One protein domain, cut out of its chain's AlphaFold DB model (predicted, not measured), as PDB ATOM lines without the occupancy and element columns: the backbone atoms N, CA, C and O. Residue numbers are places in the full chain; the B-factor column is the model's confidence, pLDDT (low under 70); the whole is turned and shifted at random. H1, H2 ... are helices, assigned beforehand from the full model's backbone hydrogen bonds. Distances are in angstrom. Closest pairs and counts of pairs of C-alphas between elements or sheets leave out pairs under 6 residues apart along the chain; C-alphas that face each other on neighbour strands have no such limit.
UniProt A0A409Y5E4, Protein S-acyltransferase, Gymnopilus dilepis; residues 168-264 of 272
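This is residues 168 to 264 of the 272 residues of the protein "Protein S-acyltransferase" of Gymnopilus dilepis (UniProt A0A409Y5E4). With little regular structure, this elongated domain has its longest helix, H2, toward one end and tiny H4 at the other, with H1 and H3 meeting about perpendicular between them. After H4, residues 231 to 264, with no named element, fold back along the length to the H2 end. The 97 printed residues hold four named helices, H1 to H4 in order, and no named strand; the class is all helix, with 37 residues in helices. It is only just loose, close to compact, with radius of gyration 15.2 A and spans of 47 by 30 by 21 A.

H2, residues 184 to 197, is 19.5 A long. H1, residues 168 to 178, is 15.8 A long and begins at C-alpha 168 (-53.336, -124.041, -29.524). H3 is residues 210 to 217; H4, residues 227 to 230, ends at C-alpha 230 (-62.500, -110.307, -22.178).

H2 is close to but not clearly touching H1, the closest C-alphas, of Ala 185 and Gly 175, 7.3 A apart. H1 and H3 touch, about perpendicular at 75 degrees; their closest C-alphas, of Ser 177 and Val 210, are 4.5 A apart. H4 is apart from H1, H2 and H3. Each O i to N i+4 pair in H1 and H3 is within hydrogen-bond range, and 9 of 10 in H2; H4 is too short for one.

The C-alphas farthest apart, of Arg 198 and Ile 232, are 47.7 A apart. The printed part has no cut. The link from H2 to H3 is long, 12 residues. Mean pLDDT of the printed part is 89.2; residue 264 alone is under 70.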
ATOM      1  N   MET A 168     -54.069-125.313 -29.453       94.75
ATOM      2  CA  MET A 168     -53.336-124.041 -29.524       94.75
ATOM      3  C   MET A 168     -53.720-123.092 -28.375       94.75
ATOM      4  O   MET A 168     -52.849-122.571 -27.682       94.75
ATOM      5  N   LEU A 169     -55.017-122.914 -28.112       95.38
ATOM      6  CA  LEU A 169     -55.518-122.112 -26.996       95.38
ATOM      7  C   LEU A 169     -55.053-122.676 -25.649       95.38
ATOM      8  O   LEU A 169     -54.628-121.911 -24.790       95.38
ATOM      9  N   SER A 170     -55.092-123.998 -25.468       96.31
ATOM     10  CA  SER A 170     -54.614-124.644 -24.237       96.31
ATOM     11  C   SER A 170     -53.120-124.398 -24.014       96.31
ATOM     12  O   SER A 170     -52.717-124.119 -22.888       96.31
ATOM     13  N   TYR A 171     -52.309-124.435 -25.078       94.50
ATOM     14  CA  TYR A 171     -50.883-124.113 -25.025       94.50
ATOM     15  C   TYR A 171     -50.636-122.647 -24.635       94.50
ATOM     16  O   TYR A 171     -49.861-122.380 -23.720       94.50
ATOM     17  N   HIS A 172     -51.352-121.692 -25.242       95.69
ATOM     18  CA  HIS A 172     -51.227-120.278 -24.870       95.69
ATOM     19  C   HIS A 172     -51.713-119.990 -23.443       95.69
ATOM     20  O   HIS A 172     -51.042-119.269 -22.712       95.69
ATOM     21  N   LEU A 173     -52.832-120.580 -23.006       96.06
ATOM     22  CA  LEU A 173     -53.303-120.455 -21.622       96.06
ATOM     23  C   LEU A 173     -52.305-121.061 -20.623       96.06
ATOM     24  O   LEU A 173     -52.127-120.512 -19.538       96.06
ATOM     25  N   TYR A 174     -51.625-122.152 -20.989       95.94
ATOM     26  CA  TYR A 174     -50.550-122.731 -20.189       95.94
ATOM     27  C   TYR A 174     -49.334-121.794 -20.100       95.94
ATOM     28  O   TYR A 174     -48.893-121.513 -18.986       95.94
ATOM     29  N   GLY A 175     -48.862-121.226 -21.216       95.88
ATOM     30  CA  GLY A 175     -47.779-120.229 -21.221       95.88
ATOM     31  C   GLY A 175     -48.106-118.995 -20.370       95.88
ATOM     32  O   GLY A 175     -47.354-118.650 -19.458       95.88
ATOM     33  N   ILE A 176     -49.300-118.410 -20.549       95.50
ATOM     34  CA  ILE A 176     -49.783-117.290 -19.719       95.50
ATOM     35  C   ILE A 176     -49.828-117.689 -18.238       95.50
ATOM     36  O   ILE A 176     -49.427-116.904 -17.383       95.50
ATOM     37  N   SER A 177     -50.256-118.914 -17.906       96.19
ATOM     38  CA  SER A 177     -50.312-119.368 -16.509       96.19
ATOM     39  C   SER A 177     -48.945-119.392 -15.815       96.19
ATOM     40  O   SER A 177     -48.904-119.261 -14.592       96.19
ATOM     41  N   ARG A 178     -47.845-119.489 -16.575       94.62
ATOM     42  CA  ARG A 178     -46.458-119.520 -16.081       94.62
ATOM     43  C   ARG A 178     -45.675-118.226 -16.326       94.62
ATOM     44  O   ARG A 178     -44.510-118.172 -15.948       94.62
ATOM     45  N   ALA A 179     -46.306-117.223 -16.945       94.06
ATOM     46  CA  ALA A 179     -45.651-116.019 -17.463       94.06
ATOM     47  C   ALA A 179     -44.445-116.351 -18.367       94.06
ATOM     48  O   ALA A 179     -43.333-115.894 -18.121       94.06
ATOM     49  N   GLU A 180     -44.679-117.197 -19.375       93.38
ATOM     50  CA  GLU A 180     -43.699-117.594 -20.398       93.38
ATOM     51  C   GLU A 180     -44.290-117.300 -21.795       93.38
ATOM     52  O   GLU A 180     -45.425-117.704 -22.091       93.38
ATOM     53  N   THR A 181     -43.551-116.611 -22.672       92.69
ATOM     54  CA  THR A 181     -43.886-116.524 -24.107       92.69
ATOM     55  C   THR A 181     -43.539-117.828 -24.834       92.69
ATOM     56  O   THR A 181     -42.945-118.748 -24.277       92.69
ATOM     57  N   SER A 182     -43.945-117.966 -26.102       91.00
ATOM     58  CA  SER A 182     -43.677-119.201 -26.858       91.00
ATOM     59  C   SER A 182     -42.208-119.394 -27.245       91.00
ATOM     60  O   SER A 182     -41.837-120.535 -27.489       91.00
ATOM     61  N   VAL A 183     -41.405-118.322 -27.280       90.19
ATOM     62  CA  VAL A 183     -39.948-118.390 -27.499       90.19
ATOM     63  C   VAL A 183     -39.266-118.755 -26.180       90.19
ATOM     64  O   VAL A 183     -38.671-119.824 -26.090       90.19
ATOM     65  N   GLU A 184     -39.528-117.982 -25.118       90.62
ATOM     66  CA  GLU A 184     -39.058-118.269 -23.751       90.62
ATOM     67  C   GLU A 184     -39.369-119.705 -23.308       90.62
ATOM     68  O   GLU A 184     -38.554-120.339 -22.654       90.62
ATOM     69  N   ALA A 185     -40.531-120.262 -23.666       90.38
ATOM     70  CA  ALA A 185     -40.880-121.639 -23.323       90.38
ATOM     71  C   ALA A 185     -39.914-122.685 -23.919       90.38
ATOM     72  O   ALA A 185     -39.701-123.724 -23.288       90.38
ATOM     73  N   GLN A 186     -39.334-122.422 -25.097       90.19
ATOM     74  CA  GLN A 186     -38.310-123.271 -25.713       90.19
ATOM     75  C   GLN A 186     -36.963-123.083 -25.005       90.19
ATOM     76  O   GLN A 186     -36.346-124.064 -24.589       90.19
ATOM     77  N   ASP A 187     -36.556-121.835 -24.777       90.06
ATOM     78  CA  ASP A 187     -35.286-121.514 -24.114       90.06
ATOM     79  C   ASP A 187     -35.276-122.031 -22.665       90.06
ATOM     80  O   ASP A 187     -34.316-122.650 -22.208       90.06
ATOM     81  N   HIS A 188     -36.406-121.916 -21.961       91.25
ATOM     82  CA  HIS A 188     -36.615-122.450 -20.616       91.25
ATOM     83  C   HIS A 188     -36.555-123.987 -20.547       91.25
ATOM     84  O   HIS A 188     -36.383-124.529 -19.450       91.25
ATOM     85  N   GLU A 189     -36.730-124.723 -21.651       90.25
ATOM     86  CA  GLU A 189     -36.469-126.171 -21.681       90.25
ATOM     87  C   GLU A 189     -34.956-126.439 -21.628       90.25
ATOM     88  O   GLU A 189     -34.499-127.269 -20.833       90.25
ATOM     89  N   GLU A 190     -34.164-125.671 -22.381       89.25
ATOM     90  CA  GLU A 190     -32.702-125.734 -22.338       89.25
ATOM     91  C   GLU A 190     -32.143-125.222 -21.000       89.25
ATOM     92  O   GLU A 190     -31.293-125.885 -20.403       89.25
ATOM     93  N   TYR A 191     -32.658-124.112 -20.466       90.75
ATOM     94  CA  TYR A 191     -32.253-123.572 -19.163       90.75
ATOM     95  C   TYR A 191     -32.527-124.558 -18.024       90.75
ATOM     96  O   TYR A 191     -31.654-124.801 -17.189       90.75
ATOM     97  N   ARG A 192     -33.702-125.209 -18.016       91.69
ATOM     98  CA  ARG A 192     -34.011-126.281 -17.051       91.69
ATOM     99  C   ARG A 192     -33.049-127.458 -17.168       91.69
ATOM    100  O   ARG A 192     -32.718-128.058 -16.147       91.69
ATOM    101  N   LYS A 193     -32.591-127.791 -18.377       91.12
ATOM    102  CA  LYS A 193     -31.590-128.840 -18.595       91.12
ATOM    103  C   LYS A 193     -30.211-128.420 -18.067       91.12
ATOM    104  O   LYS A 193     -29.656-129.148 -17.251       91.12
ATOM    105  N   LYS A 194     -29.716-127.230 -18.435       89.75
ATOM    106  CA  LYS A 194     -28.436-126.661 -17.957       89.75
ATOM    107  C   LYS A 194     -28.380-126.562 -16.428       89.75
ATOM    108  O   LYS A 194     -27.409-127.010 -15.823       89.75
ATOM    109  N   ALA A 195     -29.434-126.039 -15.796       90.31
ATOM    110  CA  ALA A 195     -29.537-125.963 -14.339       90.31
ATOM    111  C   ALA A 195     -29.531-127.366 -13.702       90.31
ATOM    112  O   ALA A 195     -28.760-127.633 -12.779       90.31
ATOM    113  N   LYS A 196     -30.308-128.309 -14.252       91.38
ATOM    114  CA  LYS A 196     -30.370-129.689 -13.751       91.38
ATOM    115  C   LYS A 196     -29.036-130.431 -13.861       91.38
ATOM    116  O   LYS A 196     -28.692-131.156 -12.931       91.38
ATOM    117  N   ASP A 197     -28.269-130.219 -14.930       91.06
ATOM    118  CA  ASP A 197     -26.923-130.793 -15.090       91.06
ATOM    119  C   ASP A 197     -25.948-130.297 -13.995       91.06
ATOM    120  O   ASP A 197     -24.975-130.979 -13.665       91.06
ATOM    121  N   ARG A 198     -26.243-129.150 -13.362       89.19
ATOM    122  CA  ARG A 198     -25.525-128.600 -12.198       89.19
ATOM    123  C   ARG A 198     -26.126-128.974 -10.836       89.19
ATOM    124  O   ARG A 198     -25.523-128.659  -9.814       89.19
ATOM    125  N   ASN A 199     -27.263-129.672 -10.802       90.81
ATOM    126  CA  ASN A 199     -28.122-129.851  -9.617       90.81
ATOM    127  C   ASN A 199     -28.689-128.530  -9.050       90.81
ATOM    128  O   ASN A 199     -28.983-128.434  -7.859       90.81
ATOM    129  N   GLU A 200     -28.864-127.524  -9.905       91.12
ATOM    130  CA  GLU A 200     -29.555-126.263  -9.615       91.12
ATOM    131  C   GLU A 200     -31.005-126.329 -10.149       91.12
ATOM    132  O   GLU A 200     -31.308-127.084 -11.078       91.12
ATOM    133  N   GLU A 201     -31.925-125.542  -9.581       90.12
ATOM    134  CA  GLU A 201     -33.303-125.414 -10.084       90.12
ATOM    135  C   GLU A 201     -33.472-124.096 -10.852       90.12
ATOM    136  O   GLU A 201     -33.128-123.026 -10.350       90.12
ATOM    137  N   PHE A 202     -34.022-124.173 -12.068       92.31
ATOM    138  CA  PHE A 202     -34.371-122.991 -12.855       92.31
ATOM    139  C   PHE A 202     -35.723-122.419 -12.410       92.31
ATOM    140  O   PHE A 202     -36.754-123.092 -12.546       92.31
ATOM    141  N   ILE A 203     -35.737-121.162 -11.956       91.12
ATOM    142  CA  ILE A 203     -36.963-120.443 -11.573       91.12
ATOM    143  C   ILE A 203     -37.190-119.255 -12.511       91.12
ATOM    144  O   ILE A 203     -36.338-118.377 -12.643       91.12
ATOM    145  N   ASN A 204     -38.379-119.207 -13.125       92.50
ATOM    146  CA  ASN A 204     -38.820-118.066 -13.922       92.50
ATOM    147  C   ASN A 204     -39.040-116.838 -13.018       92.50
ATOM    148  O   ASN A 204     -39.939-116.845 -12.173       92.50
ATOM    149  N   SER A 205     -38.255-115.778 -13.224       92.50
ATOM    150  CA  SER A 205     -38.381-114.500 -12.512       92.50
ATOM    151  C   SER A 205     -39.681-113.755 -12.826       92.50
ATOM    152  O   SER A 205     -40.131-112.968 -11.996       92.50
ATOM    153  N   TYR A 206     -40.318-114.012 -13.971       93.25
ATOM    154  CA  TYR A 206     -41.595-113.395 -14.351       93.25
ATOM    155  C   TYR A 206     -42.826-114.138 -13.801       93.25
ATOM    156  O   TYR A 206     -43.932-113.599 -13.828       93.25
ATOM    157  N   ASP A 207     -42.668-115.350 -13.249       93.69
ATOM    158  CA  ASP A 207     -43.793-116.110 -12.692       93.69
ATOM    159  C   ASP A 207     -44.210-115.572 -11.311       93.69
ATOM    160  O   ASP A 207     -43.626-115.892 -10.268       93.69
ATOM    161  N   LEU A 208     -45.280-114.780 -11.298       93.12
ATOM    162  CA  LEU A 208     -45.926-114.226 -10.103       93.12
ATOM    163  C   LEU A 208     -47.054-115.127  -9.565       93.12
ATOM    164  O   LEU A 208     -47.755-114.755  -8.616       93.12
ATOM    165  N   GLY A 209     -47.225-116.315 -10.148       93.44
ATOM    166  CA  GLY A 209     -48.286-117.270  -9.868       93.44
ATOM    167  C   GLY A 209     -49.523-117.056 -10.742       93.44
ATOM    168  O   GLY A 209     -49.995-115.934 -10.929       93.44
ATOM    169  N   VAL A 210     -50.101-118.169 -11.209       94.19
ATOM    170  CA  VAL A 210     -51.197-118.275 -12.198       94.19
ATOM    171  C   VAL A 210     -52.205-117.118 -12.179       94.19
ATOM    172  O   VAL A 210     -52.432-116.485 -13.207       94.19
ATOM    173  N   LYS A 211     -52.817-116.815 -11.022       93.31
ATOM    174  CA  LYS A 211     -53.834-115.753 -10.922       93.31
ATOM    175  C   LYS A 211     -53.267-114.373 -11.276       93.31
ATOM    176  O   LYS A 211     -53.906-113.653 -12.035       93.31
ATOM    177  N   LYS A 212     -52.087-114.016 -10.754       92.38
ATOM    178  CA  LYS A 212     -51.434-112.733 -11.051       92.38
ATOM    179  C   LYS A 212     -50.994-112.677 -12.511       92.38
ATOM    180  O   LYS A 212     -51.251-111.674 -13.162       92.38
ATOM    181  N   ASN A 213     -50.431-113.761 -13.046       94.38
ATOM    182  CA  ASN A 213     -49.975-113.819 -14.440       94.38
ATOM    183  C   ASN A 213     -51.130-113.536 -15.423       94.38
ATOM    184  O   ASN A 213     -51.003-112.689 -16.306       94.38
ATOM    185  N   PHE A 214     -52.307-114.141 -15.205       93.62
ATOM    186  CA  PHE A 214     -53.518-113.828 -15.978       93.62
ATOM    187  C   PHE A 214     -54.020-112.388 -15.783       93.62
ATOM    188  O   PHE A 214     -54.484-111.772 -16.743       93.62
ATOM    189  N   GLN A 215     -53.931-111.838 -14.566       92.19
ATOM    190  CA  GLN A 215     -54.308-110.446 -14.287       92.19
ATOM    191  C   GLN A 215     -53.397-109.444 -15.008       92.19
ATOM    192  O   GLN A 215     -53.911-108.486 -15.579       92.19
ATOM    193  N   PHE A 216     -52.082-109.677 -15.048       91.69
ATOM    194  CA  PHE A 216     -51.147-108.843 -15.809       91.69
ATOM    195  C   PHE A 216     -51.350-108.987 -17.319       91.69
ATOM    196  O   PHE A 216     -51.494-107.977 -18.003       91.69
ATOM    197  N   PHE A 217     -51.444-110.217 -17.840       91.25
ATOM    198  CA  PHE A 217     -51.589-110.461 -19.281       91.25
ATOM    199  C   PHE A 217     -52.835-109.794 -19.881       91.25
ATOM    200  O   PHE A 217     -52.751-109.144 -20.921       91.25
ATOM    201  N   PHE A 218     -53.988-109.909 -19.214       91.19
ATOM    202  CA  PHE A 218     -55.221-109.252 -19.662       91.19
ATOM    203  C   PHE A 218     -55.391-107.817 -19.133       91.19
ATOM    204  O   PHE A 218     -56.361-107.153 -19.495       91.19
ATOM    205  N   ASN A 219     -54.471-107.339 -18.285       91.69
ATOM    206  CA  ASN A 219     -54.539-106.056 -17.583       91.69
ATOM    207  C   ASN A 219     -55.869-105.864 -16.812       91.69
ATOM    208  O   ASN A 219     -56.592-104.887 -17.006       91.69
ATOM    209  N   ILE A 220     -56.222-106.833 -15.956       90.75
ATOM    210  CA  ILE A 220     -57.485-106.882 -15.196       90.75
ATOM    211  C   ILE A 220     -57.221-106.905 -13.689       90.75
ATOM    212  O   ILE A 220     -56.577-107.815 -13.163       90.75
ATOM    213  N   GLY A 221     -57.817-105.965 -12.958       83.50
ATOM    214  CA  GLY A 221     -57.707-105.887 -11.501       83.50
ATOM    215  C   GLY A 221     -58.281-104.590 -10.942       83.50
ATOM    216  O   GLY A 221     -58.927-103.836 -11.660       83.50
ATOM    217  N   GLU A 222     -58.017-104.322  -9.664       77.31
ATOM    218  CA  GLU A 222     -58.487-103.118  -8.957       77.31
ATOM    219  C   GLU A 222     -57.944-101.811  -9.566       77.31
ATOM    220  O   GLU A 222     -58.613-100.784  -9.511       77.31
ATOM    221  N   SER A 223     -56.767-101.867 -10.197       80.88
ATOM    222  CA  SER A 223     -56.128-100.763 -10.928       80.88
ATOM    223  C   SER A 223     -56.146-100.934 -12.457       80.88
ATOM    224  O   SER A 223     -55.463-100.187 -13.155       80.88
ATOM    225  N   GLY A 224     -56.853-101.943 -12.977       86.50
ATOM    226  CA  GLY A 224     -56.846-102.328 -14.394       86.50
ATOM    227  C   GLY A 224     -58.209-102.174 -15.072       86.50
ATOM    228  O   GLY A 224     -59.099-101.466 -14.599       86.50
ATOM    229  N   TYR A 225     -58.394-102.870 -16.191       90.25
ATOM    230  CA  TYR A 225     -59.668-102.923 -16.906       90.25
ATOM    231  C   TYR A 225     -60.672-103.881 -16.245       90.25
ATOM    232  O   TYR A 225     -60.320-104.802 -15.510       90.25
ATOM    233  N   SER A 226     -61.960-103.686 -16.549       89.69
ATOM    234  CA  SER A 226     -63.035-104.584 -16.112       89.69
ATOM    235  C   SER A 226     -63.023-105.916 -16.875       89.69
ATOM    236  O   SER A 226     -62.692-105.955 -18.063       89.69
ATOM    237  N   MET A 227     -63.498-106.987 -16.229       87.62
ATOM    238  CA  MET A 227     -63.679-108.332 -16.808       87.62
ATOM    239  C   MET A 227     -64.499-108.345 -18.110       87.62
ATOM    240  O   MET A 227     -64.307-109.227 -18.945       87.62
ATOM    241  N   THR A 228     -65.383-107.363 -18.327       87.88
ATOM    242  CA  THR A 228     -66.171-107.218 -19.568       87.88
ATOM    243  C   THR A 228     -65.290-107.143 -20.824       87.88
ATOM    244  O   THR A 228     -65.699-107.586 -21.896       87.88
ATOM    245  N   THR A 229     -64.061-106.642 -20.684       89.81
ATOM    246  CA  THR A 229     -63.057-106.505 -21.752       89.81
ATOM    247  C   THR A 229     -62.624-107.849 -22.353       89.81
ATOM    248  O   THR A 229     -62.193-107.889 -23.498       89.81
ATOM    249  N   LEU A 230     -62.785-108.969 -21.636       88.25
ATOM    250  CA  LEU A 230     -62.500-110.307 -22.178       88.25
ATOM    251  C   LEU A 230     -63.530-110.768 -23.218       88.25
ATOM    252  O   LEU A 230     -63.222-111.596 -24.071       88.25
ATOM    253  N   PHE A 231     -64.764-110.266 -23.128       89.25
ATOM    254  CA  PHE A 231     -65.898-110.731 -23.935       89.25
ATOM    255  C   PHE A 231     -66.245-109.789 -25.091       89.25
ATOM    256  O   PHE A 231     -66.985-110.175 -25.995       89.25
ATOM    257  N   ILE A 232     -65.731-108.558 -25.064       89.38
ATOM    258  CA  ILE A 232     -65.973-107.531 -26.079       89.38
ATOM    259  C   ILE A 232     -64.611-107.076 -26.619       89.38
ATOM    260  O   ILE A 232     -63.760-106.716 -25.809       89.38
ATOM    261  N   PRO A 233     -64.384-107.054 -27.948       89.06
ATOM    262  CA  PRO A 233     -63.082-106.751 -28.549       89.06
ATOM    263  C   PRO A 233     -62.757-105.247 -28.505       89.06
ATOM    264  O   PRO A 233     -62.653-104.575 -29.532       89.06
ATOM    265  N   PHE A 234     -62.619-104.699 -27.300       88.50
ATOM    266  CA  PHE A 234     -62.136-103.343 -27.080       88.50
ATOM    267  C   PHE A 234     -60.614-103.287 -27.244       88.50
ATOM    268  O   PHE A 234     -59.889-104.169 -26.786       88.50
ATOM    269  N   ARG A 235     -60.113-102.212 -27.863       88.75
ATOM    270  CA  ARG A 235     -58.682-101.901 -27.834       88.75
ATOM    271  C   ARG A 235     -58.328-101.409 -26.430       88.75
ATOM    272  O   ARG A 235     -58.827-100.368 -26.008       88.75
ATOM    273  N   ILE A 236     -57.452-102.141 -25.755       87.94
ATOM    274  CA  ILE A 236     -56.858-101.769 -24.470       87.94
ATOM    275  C   ILE A 236     -55.355-101.564 -24.609       87.94
ATOM    276  O   ILE A 236     -54.736-102.107 -25.526       87.94
ATOM    277  N   ASN A 237     -54.779-100.792 -23.691       88.31
ATOM    278  CA  ASN A 237     -53.333-100.679 -23.576       88.31
ATOM    279  C   ASN A 237     -52.785-101.831 -22.709       88.31
ATOM    280  O   ASN A 237     -53.457-102.254 -21.758       88.31
ATOM    281  N   PRO A 238     -51.568-102.331 -22.998       86.56
ATOM    282  CA  PRO A 238     -50.853-103.212 -22.078       86.56
ATOM    283  C   PRO A 238     -50.639-102.525 -20.720       86.56
ATOM    284  O   PRO A 238     -50.729-101.303 -20.604       86.56
ATOM    285  N   TYR A 239     -50.353-103.310 -19.679       87.56
ATOM    286  CA  TYR A 239     -50.105-102.772 -18.334       87.56
ATOM    287  C   TYR A 239     -48.762-102.024 -18.211       87.56
ATOM    288  O   TYR A 239     -48.520-101.367 -17.202       87.56
ATOM    289  N   THR A 240     -47.891-102.152 -19.216       90.00
ATOM    290  CA  THR A 240     -46.515-101.651 -19.238       90.00
ATOM    291  C   THR A 240     -46.097-101.245 -20.659       90.00
ATOM    292  O   THR A 240     -46.836-101.479 -21.617       90.00
ATOM    293  N   ASP A 241     -44.923-100.635 -20.791       89.38
ATOM    294  CA  ASP A 241     -44.329-100.098 -22.025       89.38
ATOM    295  C   ASP A 241     -43.897-101.159 -23.062       89.38
ATOM    296  O   ASP A 241     -43.766-100.837 -24.243       89.38
ATOM    297  N   GLY A 242     -43.715-102.414 -22.643       86.50
ATOM    298  CA  GLY A 242     -43.186-103.500 -23.479       86.50
ATOM    299  C   GLY A 242     -41.657-103.627 -23.457       86.50
ATOM    300  O   GLY A 242     -41.116-104.374 -24.265       86.50
ATOM    301  N   TYR A 243     -40.989-102.917 -22.546       85.00
ATOM    302  CA  TYR A 243     -39.557-103.011 -22.239       85.00
ATOM    303  C   TYR A 243     -39.315-103.409 -20.769       85.00
ATOM    304  O   TYR A 243     -38.333-104.063 -20.433       85.00
ATOM    305  N   SER A 244     -40.243-103.040 -19.885       87.94
ATOM    306  CA  SER A 244     -40.212-103.301 -18.448       87.94
ATOM    307  C   SER A 244     -41.343-104.261 -18.070       87.94
ATOM    308  O   SER A 244     -42.506-103.983 -18.363       87.94
ATOM    309  N   TRP A 245     -41.057-105.354 -17.360       89.62
ATOM    310  CA  TRP A 245     -42.081-106.307 -16.895       89.62
ATOM    311  C   TRP A 245     -42.021-106.525 -15.385       89.62
ATOM    312  O   TRP A 245     -40.972-106.386 -14.756       89.62
ATOM    313  N   ALA A 246     -43.159-106.887 -14.788       89.75
ATOM    314  CA  ALA A 246     -43.227-107.192 -13.363       89.75
ATOM    315  C   ALA A 246     -42.481-108.505 -13.051       89.75
ATOM    316  O   ALA A 246     -42.829-109.560 -13.581       89.75
ATOM    317  N   ARG A 247     -41.475-108.439 -12.170       91.12
ATOM    318  CA  ARG A 247     -40.695-109.594 -11.691       91.12
ATOM    319  C   ARG A 247     -41.085-109.988 -10.267       91.12
ATOM    320  O   ARG A 247     -41.650-109.194  -9.510       91.12
ATOM    321  N   ARG A 248     -40.800-111.238  -9.903       90.56
ATOM    322  CA  ARG A 248     -40.955-111.776  -8.549       90.56
ATOM    323  C   ARG A 248     -40.021-111.038  -7.587       90.56
ATOM    324  O   ARG A 248     -38.862-110.793  -7.897       90.56
ATOM    325  N   GLU A 249     -40.531-110.715  -6.403       88.12
ATOM    326  CA  GLU A 249     -39.765-110.039  -5.353       88.12
ATOM    327  C   GLU A 249     -38.490-110.828  -5.003       88.12
ATOM    328  O   GLU A 249     -38.557-112.028  -4.726       88.12
ATOM    329  N   GLY A 250     -37.335-110.157  -5.062       86.69
ATOM    330  CA  GLY A 250     -36.014-110.759  -4.857       86.69
ATOM    331  C   GLY A 250     -35.349-111.374  -6.100       86.69
ATOM    332  O   GLY A 250     -34.305-112.003  -5.944       86.69
ATOM    333  N   TYR A 251     -35.914-111.212  -7.306       85.31
ATOM    334  CA  TYR A 251     -35.368-111.772  -8.553       85.31
ATOM    335  C   TYR A 251     -35.169-110.703  -9.635       85.31
ATOM    336  O   TYR A 251     -36.100-110.364 -10.368       85.31
ATOM    337  N   ASP A 252     -33.931-110.225  -9.782       83.62
ATOM    338  CA  ASP A 252     -33.555-109.301 -10.862       83.62
ATOM    339  C   ASP A 252     -33.282-110.018 -12.195       83.62
ATOM    340  O   ASP A 252     -33.531-109.441 -13.251       83.62
ATOM    341  N   LYS A 253     -32.838-111.282 -12.155       85.31
ATOM    342  CA  LYS A 253     -32.680-112.196 -13.305       85.31
ATOM    343  C   LYS A 253     -33.309-113.566 -12.996       85.31
ATOM    344  O   LYS A 253     -33.661-113.850 -11.846       85.31
ATOM    345  N   HIS A 254     -33.433-114.422 -14.010       87.88
ATOM    346  CA  HIS A 254     -33.856-115.816 -13.852       87.88
ATOM    347  C   HIS A 254     -32.922-116.579 -12.895       87.88
ATOM    348  O   HIS A 254     -31.698-116.501 -13.010       87.88
ATOM    349  N   GLN A 255     -33.475-117.348 -11.952       86.88
ATOM    350  CA  GLN A 255     -32.642-118.142 -11.041       86.88
ATOM    351  C   GLN A 255     -32.153-119.413 -11.736       86.88
ATOM    352  O   GLN A 255     -32.902-120.037 -12.485       86.88
ATOM    353  N   GLY A 256     -30.919-119.825 -11.437       82.56
ATOM    354  CA  GLY A 256     -30.320-121.044 -11.983       82.56
ATOM    355  C   GLY A 256     -29.644-120.849 -13.342       82.56
ATOM    356  O   GLY A 256     -29.180-121.832 -13.909       82.56
ATOM    357  N   LEU A 257     -29.555-119.611 -13.840       82.94
ATOM    358  CA  LEU A 257     -28.707-119.210 -14.965       82.94
ATOM    359  C   LEU A 257     -27.500-118.402 -14.484       82.94
ATOM    360  O   LEU A 257     -27.541-117.749 -13.438       82.94
ATOM    361  N   ARG A 258     -26.418-118.452 -15.261       82.81
ATOM    362  CA  ARG A 258     -25.240-117.584 -15.112       82.81
ATOM    363  C   ARG A 258     -25.239-116.532 -16.223       82.81
ATOM    364  O   ARG A 258     -25.892-116.716 -17.245       82.81
ATOM    365  N   GLN A 259     -24.507-115.440 -16.023       76.19
ATOM    366  CA  GLN A 259     -24.325-114.398 -17.042       76.19
ATOM    367  C   GLN A 259     -23.751-115.013 -18.332       76.19
ATOM    368  O   GLN A 259     -22.793-115.787 -18.247       76.19
ATOM    369  N   GLY A 260     -24.365-114.734 -19.488       74.19
ATOM    370  CA  GLY A 260     -24.010-115.356 -20.770       74.19
ATOM    371  C   GLY A 260     -24.519-116.796 -20.976       74.19
ATOM    372  O   GLY A 260     -24.154-117.438 -21.958       74.19
ATOM    373  N   GLU A 261     -25.342-117.348 -20.073       77.19
ATOM    374  CA  GLU A 261     -26.096-118.591 -20.337       77.19
ATOM    375  C   GLU A 261     -27.526-118.341 -20.841       77.19
ATOM    376  O   GLU A 261     -28.174-119.282 -21.317       77.19
ATOM    377  N   GLU A 262     -28.006-117.102 -20.714       78.56
ATOM    378  CA  GLU A 262     -29.283-116.623 -21.237       78.56
ATOM    379  C   GLU A 262     -29.114-116.358 -22.741       78.56
ATOM    380  O   GLU A 262     -28.277-115.569 -23.160       78.56
ATOM    381  N   LEU A 263     -29.881-117.069 -23.572       74.56
ATOM    382  CA  LEU A 263     -29.762-117.093 -25.038       74.56
ATOM    383  C   LEU A 263     -30.181-115.767 -25.709       74.56
ATOM    384  O   LEU A 263     -30.091-115.626 -26.927       74.56
ATOM    385  N   THR A 264     -30.678-114.833 -24.898       67.56
ATOM    386  CA  THR A 264     -31.161-113.495 -25.249       67.56
ATOM    387  C   THR A 264     -30.415-112.386 -24.494       67.56
ATOM    388  O   THR A 264     -30.876-111.248 -24.524       67.56
TER     389      THR A 264